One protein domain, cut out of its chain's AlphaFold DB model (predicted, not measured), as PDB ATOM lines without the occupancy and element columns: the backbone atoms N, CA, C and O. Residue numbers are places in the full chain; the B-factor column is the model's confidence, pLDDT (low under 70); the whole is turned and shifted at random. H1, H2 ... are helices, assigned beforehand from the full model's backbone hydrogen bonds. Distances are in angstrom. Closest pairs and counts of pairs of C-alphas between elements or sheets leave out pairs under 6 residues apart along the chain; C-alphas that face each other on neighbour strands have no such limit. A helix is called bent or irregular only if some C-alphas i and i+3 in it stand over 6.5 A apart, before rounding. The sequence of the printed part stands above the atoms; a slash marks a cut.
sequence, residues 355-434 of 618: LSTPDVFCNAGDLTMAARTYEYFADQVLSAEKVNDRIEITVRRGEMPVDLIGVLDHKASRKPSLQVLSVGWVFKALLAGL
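What this domain is: This is residues 355 to 434 of the 618 residues of an uncharacterized protein of Petromyces alliaceus (UniProt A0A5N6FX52). One long helix, H1, makes the long axis; H2 folds back at its far end, while H3 packs along residues 369 to 376 and H4 crosses residues 367 to 374. The printed part has 80 residues with four named helices, H1 to H4, and no named strand: all helix. It is only just compact, close to loose (radius of gyration of the C-alphas 13.5 A), spanning 39 by 28 by 21 A.

How they stand to each other: H1, residues 367 to 385, is the hub. It forms a helical hairpin with H2, residues 388 to 396, at 42 degrees; the closest C-alphas, of Ala 384 and Ile 391, are 5.1 A apart. H3, residues 402 to 409, touches H1 at a shallow tilt of 14 degrees, opposite ways, the closest C-alphas being those of Met 369 and Leu 408, 6.9 A. H4, residues 416 to 432, touches H1 with residues 419 to 426 alone, at a steep tilt of 49 degrees, the same way; the closest C-alphas are those of Ala 370 and Ser 422, 4.7 A. H2 is apart from H3 and H4. Every O i to N i+4 pair is within hydrogen-bond range in H1, H3 and H4; H2 has 2 of 5, and 1 of 6 O i to N i+3 pairs.

Where its parts are: H1 begins at C-alpha 367 (-29.443, -27.161, -41.711) and is 26.6 A long; H4, 24.7 A, ends at C-alpha 432 (-30.556, -13.600, -32.548). H2 is only just irregular, with C-alphas 389 and 392 6.6 A apart.

The domain as a whole: The farthest C-alphas, of Pro 358 and Asn 388, are 39.7 A apart. The printed part has no cut and no long link; residues 355 to 356, 388 to 400 and 410 to 414 have pLDDT under 70.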
ATOM      1  N   LEU A 355     -21.567 -13.210 -52.731       61.53
ATOM      2  CA  LEU A 355     -22.324 -12.098 -53.329       61.53
ATOM      3  C   LEU A 355     -23.280 -12.532 -54.457       61.53
ATOM      4  O   LEU A 355     -24.296 -11.890 -54.679       61.53
ATOM      5  N   SER A 356     -22.958 -13.615 -55.164       68.94
ATOM      6  CA  SER A 356     -23.750 -14.146 -56.280       68.94
ATOM      7  C   SER A 356     -24.813 -15.145 -55.824       68.94
ATOM      8  O   SER A 356     -25.553 -15.672 -56.653       68.94
ATOM      9  N   THR A 357     -24.862 -15.476 -54.530       79.00
ATOM     10  CA  THR A 357     -25.882 -16.385 -54.008       79.00
ATOM     11  C   THR A 357     -27.115 -15.561 -53.648       79.00
ATOM     12  O   THR A 357     -27.044 -14.785 -52.695       79.00
ATOM     13  N   PRO A 358     -28.241 -15.691 -54.374       77.19
ATOM     14  CA  PRO A 358     -29.475 -15.033 -53.969       77.19
ATOM     15  C   PRO A 358     -29.905 -15.554 -52.590       77.19
ATOM     16  O   PRO A 358     -29.520 -16.649 -52.178       77.19
ATOM     17  N   ASP A 359     -30.721 -14.777 -51.878       87.31
ATOM     18  CA  ASP A 359     -31.389 -15.215 -50.645       87.31
ATOM     19  C   ASP A 359     -30.511 -15.455 -49.403       87.31
ATOM     20  O   ASP A 359     -30.924 -16.172 -48.481       87.31
ATOM     21  N   VAL A 360     -29.326 -14.843 -49.311       89.94
ATOM     22  CA  VAL A 360     -28.543 -14.870 -48.061       89.94
ATOM     23  C   VAL A 360     -29.395 -14.319 -46.906       89.94
ATOM     24  O   VAL A 360     -29.985 -13.251 -47.018       89.94
ATOM     25  N   PHE A 361     -29.463 -15.066 -45.796       92.75
ATOM     26  CA  PHE A 361     -30.340 -14.859 -44.621       92.75
ATOM     27  C   PHE A 361     -31.816 -15.234 -44.781       92.75
ATOM     28  O   PHE A 361     -32.490 -15.423 -43.762       92.75
ATOM     29  N   CYS A 362     -32.313 -15.367 -46.010       90.94
ATOM     30  CA  CYS A 362     -33.678 -15.816 -46.275       90.94
ATOM     31  C   CYS A 362     -33.771 -17.340 -46.217       90.94
ATOM     32  O   CYS A 362     -34.672 -17.878 -45.582       90.94
ATOM     33  N   ASN A 363     -32.815 -18.024 -46.850       91.06
ATOM     34  CA  ASN A 363     -32.771 -19.479 -46.911       91.06
ATOM     35  C   ASN A 363     -31.751 -20.035 -45.914       91.06
ATOM     36  O   ASN A 363     -30.616 -19.566 -45.839       91.06
ATOM     37  N   ALA A 364     -32.135 -21.088 -45.191       89.31
ATOM     38  CA  ALA A 364     -31.275 -21.725 -44.194       89.31
ATOM     39  C   ALA A 364     -30.144 -22.588 -44.791       89.31
ATOM     40  O   ALA A 364     -29.254 -23.042 -44.070       89.31
ATOM     41  N   GLY A 365     -30.176 -22.831 -46.106       91.31
ATOM     42  CA  GLY A 365     -29.237 -23.722 -46.783       91.31
ATOM     43  C   GLY A 365     -29.375 -25.160 -46.286       91.31
ATOM     44  O   GLY A 365     -30.477 -25.675 -46.112       91.31
ATOM     45  N   ASP A 366     -28.248 -25.827 -46.053       91.81
ATOM     46  CA  ASP A 366     -28.243 -27.114 -45.363       91.81
ATOM     47  C   ASP A 366     -28.204 -26.931 -43.837       91.81
ATOM     48  O   ASP A 366     -27.174 -26.561 -43.265       91.81
ATOM     49  N   LEU A 367     -29.309 -27.265 -43.167       92.38
ATOM     50  CA  LEU A 367     -29.443 -27.161 -41.711       92.38
ATOM     51  C   LEU A 367     -28.450 -28.044 -40.944       92.38
ATOM     52  O   LEU A 367     -28.023 -27.679 -39.854       92.38
ATOM     53  N   THR A 368     -28.033 -29.183 -41.509       92.19
ATOM     54  CA  THR A 368     -27.026 -30.045 -40.860       92.19
ATOM     55  C   THR A 368     -25.661 -29.355 -40.810       92.19
ATOM     56  O   THR A 368     -24.987 -29.373 -39.783       92.19
ATOM     57  N   MET A 369     -25.250 -28.728 -41.911       90.31
ATOM     58  CA  MET A 369     -24.028 -27.934 -42.002       90.31
ATOM     59  C   MET A 369     -24.124 -26.689 -41.127       90.31
ATOM     60  O   MET A 369     -23.155 -26.373 -40.440       90.31
ATOM     61  N   ALA A 370     -25.283 -26.025 -41.096       91.75
ATOM     62  CA  ALA A 370     -25.518 -24.897 -40.203       91.75
ATOM     63  C   ALA A 370     -25.353 -25.315 -38.729       91.75
ATOM     64  O   ALA A 370     -24.556 -24.718 -38.011       91.75
ATOM     65  N   ALA A 371     -26.003 -26.400 -38.297       92.31
ATOM     66  CA  ALA A 371     -25.894 -26.908 -36.930       92.31
ATOM     67  C   ALA A 371     -24.444 -27.249 -36.545       92.31
ATOM     68  O   ALA A 371     -23.970 -26.799 -35.507       92.31
ATOM     69  N   ARG A 372     -23.707 -27.959 -37.412       91.50
ATOM     70  CA  ARG A 372     -22.288 -28.294 -37.176       91.50
ATOM     71  C   ARG A 372     -21.388 -27.062 -37.130       91.50
ATOM     72  O   ARG A 372     -20.472 -26.994 -36.318       91.50
ATOM     73  N   THR A 373     -21.640 -26.088 -38.000       90.44
ATOM     74  CA  THR A 373     -20.883 -24.829 -38.030       90.44
ATOM     75  C   THR A 373     -21.152 -24.011 -36.768       90.44
ATOM     76  O   THR A 373     -20.224 -23.458 -36.183       90.44
ATOM     77  N   TYR A 374     -22.404 -23.964 -36.308       92.06
ATOM     78  CA  TYR A 374     -22.765 -23.329 -35.043       92.06
ATOM     79  C   TYR A 374     -22.091 -24.019 -33.853       92.06
ATOM     80  O   TYR A 374     -21.467 -23.342 -33.042       92.06
ATOM     81  N   GLU A 375     -22.177 -25.350 -33.770       91.19
ATOM     82  CA  GLU A 375     -21.552 -26.156 -32.715       91.19
ATOM     83  C   GLU A 375     -20.039 -25.919 -32.658       91.19
ATOM     84  O   GLU A 375     -19.509 -25.627 -31.590       91.19
ATOM     85  N   TYR A 376     -19.367 -25.892 -33.814       89.81
ATOM     86  CA  TYR A 376     -17.940 -25.577 -33.909       89.81
ATOM     87  C   TYR A 376     -17.583 -24.226 -33.263       89.81
ATOM     88  O   TYR A 376     -16.661 -24.138 -32.448       89.81
ATOM     89  N   PHE A 377     -18.313 -23.155 -33.598       86.12
ATOM     90  CA  PHE A 377     -18.052 -21.834 -33.019       86.12
ATOM     91  C   PHE A 377     -18.471 -21.745 -31.547       86.12
ATOM     92  O   PHE A 377     -17.775 -21.107 -30.755       86.12
ATOM     93  N   ALA A 378     -19.567 -22.397 -31.159       87.62
ATOM     94  CA  ALA A 378     -20.007 -22.460 -29.771       87.62
ATOM     95  C   ALA A 378     -18.953 -23.151 -28.895       87.62
ATOM     96  O   ALA A 378     -18.549 -22.601 -27.871       87.62
ATOM     97  N   ASP A 379     -18.428 -24.293 -29.334       87.94
ATOM     98  CA  ASP A 379     -17.367 -25.023 -28.641       87.94
ATOM     99  C   ASP A 379     -16.076 -24.214 -28.556       87.94
ATOM    100  O   ASP A 379     -15.393 -24.248 -27.530       87.94
ATOM    101  N   GLN A 380     -15.748 -23.435 -29.591       83.56
ATOM    102  CA  GLN A 380     -14.595 -22.538 -29.565       83.56
ATOM    103  C   GLN A 380     -14.741 -21.458 -28.483       83.56
ATOM    104  O   GLN A 380     -13.783 -21.193 -27.751       83.56
ATOM    105  N   VAL A 381     -15.927 -20.857 -28.354       81.31
ATOM    106  CA  VAL A 381     -16.219 -19.849 -27.321       81.31
ATOM    107  C   VAL A 381     -16.213 -20.481 -25.928       81.31
ATOM    108  O   VAL A 381     -15.524 -19.980 -25.043       81.31
ATOM    109  N   LEU A 382     -16.889 -21.617 -25.746       84.75
ATOM    110  CA  LEU A 382     -16.950 -22.340 -24.468       84.75
ATOM    111  C   LEU A 382     -15.574 -22.861 -24.026       84.75
ATOM    112  O   LEU A 382     -15.254 -22.895 -22.837       84.75
ATOM    113  N   SER A 383     -14.731 -23.266 -24.975       84.38
ATOM    114  CA  SER A 383     -13.357 -23.687 -24.693       84.38
ATOM    115  C   SER A 383     -12.455 -22.505 -24.350       84.38
ATOM    116  O   SER A 383     -11.553 -22.647 -23.523       84.38
ATOM    117  N   ALA A 384     -12.683 -21.342 -24.966       80.81
ATOM    118  CA  ALA A 384     -11.956 -20.117 -24.653       80.81
ATOM    119  C   ALA A 384     -12.362 -19.541 -23.289       80.81
ATOM    120  O   ALA A 384     -11.500 -19.061 -22.566       80.81
ATOM    121  N   GLU A 385     -13.629 -19.659 -22.882       79.56
ATOM    122  CA  GLU A 385     -14.083 -19.264 -21.540       79.56
ATOM    123  C   GLU A 385     -13.328 -20.015 -20.430       79.56
ATOM    124  O   GLU A 385     -13.000 -19.446 -19.391       79.56
ATOM    125  N   LYS A 386     -12.973 -21.283 -20.668       83.69
ATOM    126  CA  LYS A 386     -12.183 -22.090 -19.723       83.69
ATOM    127  C   LYS A 386     -10.707 -21.683 -19.656       83.69
ATOM    128  O   LYS A 386     -10.024 -22.052 -18.705       83.69
ATOM    129  N   VAL A 387     -10.200 -20.961 -20.658       81.94
ATOM    130  CA  VAL A 387      -8.785 -20.588 -20.791       81.94
ATOM    131  C   VAL A 387      -8.704 -19.095 -21.103       81.94
ATOM    132  O   VAL A 387      -8.678 -18.710 -22.270       81.94
ATOM    133  N   ASN A 388      -8.642 -18.259 -20.059       65.25
ATOM    134  CA  ASN A 388      -8.681 -16.789 -20.160       65.25
ATOM    135  C   ASN A 388      -7.740 -16.198 -21.234       65.25
ATOM    136  O   ASN A 388      -8.105 -15.227 -21.892       65.25
ATOM    137  N   ASP A 389      -6.582 -16.818 -21.482       68.44
ATOM    138  CA  ASP A 389      -5.597 -16.346 -22.466       68.44
ATOM    139  C   ASP A 389      -5.973 -16.655 -23.936       68.44
ATOM    140  O   ASP A 389      -5.394 -16.090 -24.864       68.44
ATOM    141  N   ARG A 390      -6.949 -17.542 -24.196       62.72
ATOM    142  CA  ARG A 390      -7.363 -17.926 -25.566       62.72
ATOM    143  C   ARG A 390      -8.437 -17.030 -26.167       62.72
ATOM    144  O   ARG A 390      -8.557 -17.011 -27.392       62.72
ATOM    145  N   ILE A 391      -9.185 -16.284 -25.352       58.81
ATOM    146  CA  ILE A 391     -10.295 -15.433 -25.820       58.81
ATOM    147  C   ILE A 391      -9.786 -14.386 -26.823       58.81
ATOM    148  O   ILE A 391     -10.426 -14.114 -27.836       58.81
ATOM    149  N   GLU A 392      -8.590 -13.840 -26.602       56.28
ATOM    150  CA  GLU A 392      -8.026 -12.821 -27.489       56.28
ATOM    151  C   GLU A 392      -7.558 -13.393 -28.848       56.28
ATOM    152  O   GLU A 392      -7.571 -12.693 -29.866       56.28
ATOM    153  N   ILE A 393      -7.205 -14.685 -28.886       57.22
ATOM    154  CA  ILE A 393      -6.685 -15.386 -30.071       57.22
ATOM    155  C   ILE A 393      -7.827 -15.847 -30.986       57.22
ATOM    156  O   ILE A 393      -7.722 -15.731 -32.211       57.22
ATOM    157  N   THR A 394      -8.930 -16.346 -30.420       55.88
ATOM    158  CA  THR A 394     -10.074 -16.863 -31.193       55.88
ATOM    159  C   THR A 394     -10.885 -15.748 -31.852       55.88
ATOM    160  O   THR A 394     -11.352 -15.913 -32.974       55.88
ATOM    161  N   VAL A 395     -10.975 -14.570 -31.227       54.50
ATOM    162  CA  VAL A 395     -11.797 -13.450 -31.726       54.50
ATOM    163  C   VAL A 395     -11.110 -12.654 -32.854       54.50
ATOM    164  O   VAL A 395     -11.769 -11.946 -33.623       54.50
ATOM    165  N   ARG A 396      -9.779 -12.759 -33.001       59.00
ATOM    166  CA  ARG A 396      -9.011 -11.943 -33.964       59.00
ATOM    167  C   ARG A 396      -8.574 -12.655 -35.236       59.00
ATOM    168  O   ARG A 396      -8.185 -11.955 -36.178       59.00
ATOM    169  N   ARG A 397      -8.656 -13.987 -35.326       60.03
ATOM    170  CA  ARG A 397      -8.320 -14.658 -36.589       60.03
ATOM    171  C   ARG A 397      -9.331 -14.285 -37.664       60.03
ATOM    172  O   ARG A 397     -10.544 -14.338 -37.496       60.03
ATOM    173  N   GLY A 398      -8.782 -13.786 -38.759       60.81
ATOM    174  CA  GLY A 398      -9.528 -13.376 -39.930       60.81
ATOM    175  C   GLY A 398      -9.703 -14.487 -40.959       60.81
ATOM    176  O   GLY A 398     -10.365 -14.270 -41.958       60.81
ATOM    177  N   GLU A 399      -9.101 -15.643 -40.727       69.00
ATOM    178  CA  GLU A 399      -9.131 -16.782 -41.636       69.00
ATOM    179  C   GLU A 399     -10.173 -17.788 -41.157       69.00
ATOM    180  O   GLU A 399     -10.354 -17.965 -39.947       69.00
ATOM    181  N   MET A 400     -10.842 -18.443 -42.109       67.56
ATOM    182  CA  MET A 400     -11.693 -19.591 -41.813       67.56
ATOM    183  C   MET A 400     -10.829 -20.678 -41.157       67.56
ATOM    184  O   MET A 400      -9.796 -21.038 -41.726       67.56
ATOM    185  N   PRO A 401     -11.191 -21.188 -39.969       77.31
ATOM    186  CA  PRO A 401     -10.421 -22.244 -39.332       77.31
ATOM    187  C   PRO A 401     -10.318 -23.473 -40.236       77.31
ATOM    188  O   PRO A 401     -11.319 -23.910 -40.799       77.31
ATOM    189  N   VAL A 402      -9.117 -24.040 -40.360       79.00
ATOM    190  CA  VAL A 402      -8.854 -25.196 -41.238       79.00
ATOM    191  C   VAL A 402      -9.729 -26.395 -40.854       79.00
ATOM    192  O   VAL A 402     -10.248 -27.090 -41.720       79.00
ATOM    193  N   ASP A 403      -9.997 -26.569 -39.560       81.00
ATOM    194  CA  ASP A 403     -10.895 -27.616 -39.057       81.00
ATOM    195  C   ASP A 403     -12.335 -27.430 -39.560       81.00
ATOM    196  O   ASP A 403     -13.034 -28.399 -39.857       81.00
ATOM    197  N   LEU A 404     -12.773 -26.174 -39.702       80.62
ATOM    198  CA  LEU A 404     -14.092 -25.848 -40.228       80.62
ATOM    199  C   LEU A 404     -14.155 -26.090 -41.740       80.62
ATOM    200  O   LEU A 404     -15.203 -26.493 -42.231       80.62
ATOM    201  N   ILE A 405     -13.041 -25.946 -42.470       81.44
ATOM    202  CA  ILE A 405     -12.975 -26.349 -43.885       81.44
ATOM    203  C   ILE A 405     -13.336 -27.830 -44.007       81.44
ATOM    204  O   ILE A 405     -14.207 -28.155 -44.800       81.44
ATOM    205  N   GLY A 406     -12.799 -28.708 -43.153       80.31
ATOM    206  CA  GLY A 406     -13.171 -30.130 -43.149       80.31
ATOM    207  C   GLY A 406     -14.668 -30.376 -42.903       80.31
ATOM    208  O   GLY A 406     -15.283 -31.210 -43.567       80.31
ATOM    209  N   VAL A 407     -15.294 -29.610 -42.002       77.69
ATOM    210  CA  VAL A 407     -16.749 -29.686 -41.751       77.69
ATOM    211  C   VAL A 407     -17.556 -29.265 -42.981       77.69
ATOM    212  O   VAL A 407     -18.592 -29.872 -43.270       77.69
ATOM    213  N   LEU A 408     -17.093 -28.239 -43.696       78.88
ATOM    214  CA  LEU A 408     -17.750 -27.720 -44.892       78.88
ATOM    215  C   LEU A 408     -17.511 -28.622 -46.118       78.88
ATOM    216  O   LEU A 408     -18.412 -28.780 -46.941       78.88
ATOM    217  N   ASP A 409     -16.346 -29.264 -46.192       75.94
ATOM    218  CA  ASP A 409     -15.872 -30.077 -47.319       75.94
ATOM    219  C   ASP A 409     -16.304 -31.554 -47.223       75.94
ATOM    220  O   ASP A 409     -16.344 -32.287 -48.210       75.94
ATOM    221  N   HIS A 410     -16.756 -32.001 -46.042       65.50
ATOM    222  CA  HIS A 410     -17.211 -33.378 -45.792       65.50
ATOM    223  C   HIS A 410     -18.376 -33.862 -46.676       65.50
ATOM    224  O   HIS A 410     -18.736 -35.040 -46.635       65.50
ATOM    225  N   LYS A 411     -18.963 -32.984 -47.495       60.09
ATOM    226  CA  LYS A 411     -19.865 -33.345 -48.592       60.09
ATOM    227  C   LYS A 411     -19.497 -32.555 -49.849       60.09
ATOM    228  O   LYS A 411     -20.291 -31.735 -50.304       60.09
ATOM    229  N   ALA A 412     -18.340 -32.868 -50.431       52.62
ATOM    230  CA  ALA A 412     -17.807 -32.341 -51.696       52.62
ATOM    231  C   ALA A 412     -18.765 -32.397 -52.917       52.62
ATOM    232  O   ALA A 412     -18.420 -31.937 -53.998       52.62
ATOM    233  N   SER A 413     -19.988 -32.929 -52.774       55.03
ATOM    234  CA  SER A 413     -21.038 -32.887 -53.801       55.03
ATOM    235  C   SER A 413     -22.034 -31.728 -53.639       55.03
ATOM    236  O   SER A 413     -23.027 -31.674 -54.372       55.03
ATOM    237  N   ARG A 414     -21.881 -30.855 -52.636       64.69
ATOM    238  CA  ARG A 414     -22.868 -29.805 -52.355       64.69
ATOM    239  C   ARG A 414     -22.539 -28.513 -53.081       64.69
ATOM    240  O   ARG A 414     -21.404 -28.059 -53.100       64.69
ATOM    241  N   LYS A 415     -23.582 -27.916 -53.665       81.94
ATOM    242  CA  LYS A 415     -23.509 -26.630 -54.361       81.94
ATOM    243  C   LYS A 415     -22.909 -25.574 -53.413       81.94
ATOM    244  O   LYS A 415     -23.420 -25.456 -52.297       81.94
ATOM    245  N   PRO A 416     -21.902 -24.789 -53.834       80.62
ATOM    246  CA  PRO A 416     -21.259 -23.777 -52.987       80.62
ATOM    247  C   PRO A 416     -22.260 -22.749 -52.436       80.62
ATOM    248  O   PRO A 416     -22.118 -22.282 -51.311       80.62
ATOM    249  N   SER A 417     -23.348 -22.480 -53.161       84.31
ATOM    250  CA  SER A 417     -24.453 -21.649 -52.675       84.31
ATOM    251  C   SER A 417     -25.094 -22.179 -51.386       84.31
ATOM    252  O   SER A 417     -25.376 -21.400 -50.482       84.31
ATOM    253  N   LEU A 418     -25.273 -23.498 -51.235       87.25
ATOM    254  CA  LEU A 418     -25.846 -24.083 -50.015       87.25
ATOM    255  C   LEU A 418     -24.956 -23.838 -48.797       87.25
ATOM    256  O   LEU A 418     -25.473 -23.604 -47.710       87.25
ATOM    257  N   GLN A 419     -23.637 -23.865 -48.988       88.12
ATOM    258  CA  GLN A 419     -22.668 -23.591 -47.934       88.12
ATOM    259  C   GLN A 419     -22.760 -22.137 -47.465       88.12
ATOM    260  O   GLN A 419     -22.819 -21.875 -46.265       88.12
ATOM    261  N   VAL A 420     -22.833 -21.196 -48.409       88.94
ATOM    262  CA  VAL A 420     -23.002 -19.765 -48.120       88.94
ATOM    263  C   VAL A 420     -24.301 -19.513 -47.355       88.94
ATOM    264  O   VAL A 420     -24.286 -18.811 -46.343       88.94
ATOM    265  N   LEU A 421     -25.405 -20.129 -47.786       91.62
ATOM    266  CA  LEU A 421     -26.700 -20.027 -47.111       91.62
ATOM    267  C   LEU A 421     -26.651 -20.607 -45.689       91.62
ATOM    268  O   LEU A 421     -27.096 -19.949 -44.751       91.62
ATOM    269  N   SER A 422     -26.029 -21.778 -45.501       91.75
ATOM    270  CA  SER A 422     -25.822 -22.377 -44.174       91.75
ATOM    271  C   SER A 422     -25.021 -21.461 -43.247       91.75
ATOM    272  O   SER A 422     -25.403 -21.265 -42.095       91.75
ATOM    273  N   VAL A 423     -23.928 -20.865 -43.734       90.88
ATOM    274  CA  VAL A 423     -23.110 -19.926 -42.948       90.88
ATOM    275  C   VAL A 423     -23.894 -18.651 -42.625       90.88
ATOM    276  O   VAL A 423     -23.857 -18.183 -41.487       90.88
ATOM    277  N   GLY A 424     -24.646 -18.114 -43.590       92.94
ATOM    278  CA  GLY A 424     -25.535 -16.971 -43.379       92.94
ATOM    279  C   GLY A 424     -26.592 -17.250 -42.309       92.94
ATOM    280  O   GLY A 424     -26.831 -16.408 -41.442       92.94
ATOM    281  N   TRP A 425     -27.167 -18.453 -42.304       94.25
ATOM    282  CA  TRP A 425     -28.134 -18.880 -41.293       94.25
ATOM    283  C   TRP A 425     -27.525 -18.973 -39.893       94.25
ATOM    284  O   TRP A 425     -28.107 -18.480 -38.928       94.25
ATOM    285  N   VAL A 426     -26.321 -19.540 -39.775       94.44
ATOM    286  CA  VAL A 426     -25.588 -19.586 -38.498       94.44
ATOM    287  C   VAL A 426     -25.281 -18.186 -37.995       94.44
ATOM    288  O   VAL A 426     -25.481 -17.902 -36.816       94.44
ATOM    289  N   PHE A 427     -24.841 -17.292 -38.881       94.00
ATOM    290  CA  PHE A 427     -24.605 -15.898 -38.526       94.00
ATOM    291  C   PHE A 427     -25.885 -15.230 -38.006       94.00
ATOM    292  O   PHE A 427     -25.855 -14.605 -36.948       94.00
ATOM    293  N   LYS A 428     -27.027 -15.438 -38.674       94.75
ATOM    294  CA  LYS A 428     -28.341 -14.959 -38.219       94.75
ATOM    295  C   LYS A 428     -28.702 -15.499 -36.828       94.75
ATOM    296  O   LYS A 428     -29.095 -14.721 -35.962       94.75
ATOM    297  N   ALA A 429     -28.521 -16.799 -36.589       93.19
ATOM    298  CA  ALA A 429     -28.797 -17.433 -35.299       93.19
ATOM    299  C   ALA A 429     -27.904 -16.886 -34.169       93.19
ATOM    300  O   ALA A 429     -28.377 -16.656 -33.058       93.19
ATOM    301  N   LEU A 430     -26.624 -16.619 -34.456       92.31
ATOM    302  CA  LEU A 430     -25.709 -15.986 -33.501       92.31
ATOM    303  C   LEU A 430     -26.154 -14.564 -33.142       92.31
ATOM    304  O   LEU A 430     -26.107 -14.195 -31.970       92.31
ATOM    305  N   LEU A 431     -26.613 -13.779 -34.123       93.94
ATOM    306  CA  LEU A 431     -27.140 -12.431 -33.883       93.94
ATOM    307  C   LEU A 431     -28.436 -12.451 -33.064       93.94
ATOM    308  O   LEU A 431     -28.600 -11.615 -32.179       93.94
ATOM    309  N   ALA A 432     -29.323 -13.417 -33.317       92.69
ATOM    310  CA  ALA A 432     -30.556 -13.600 -32.548       92.69
ATOM    311  C   ALA A 432     -30.282 -13.924 -31.067       92.69
ATOM    312  O   ALA A 432     -31.057 -13.549 -30.194       92.69
ATOM    313  N   GLY A 433     -29.157 -14.585 -30.777       91.06
ATOM    314  CA  GLY A 433     -28.725 -14.902 -29.415       91.06
ATOM    315  C   GLY A 433     -28.096 -13.735 -28.643       91.06
ATOM    316  O   GLY A 433     -27.724 -13.916 -27.482       91.06
ATOM    317  N   LEU A 434     -27.933 -12.553 -29.250       92.25
ATOM    318  CA  LEU A 434     -27.284 -11.424 -28.586       92.25
ATOM    319  C   LEU A 434     -28.193 -10.782 -27.526       92.25
ATOM    320  O   LEU A 434     -29.330 -10.400 -27.826       92.25
TER     321      LEU A 434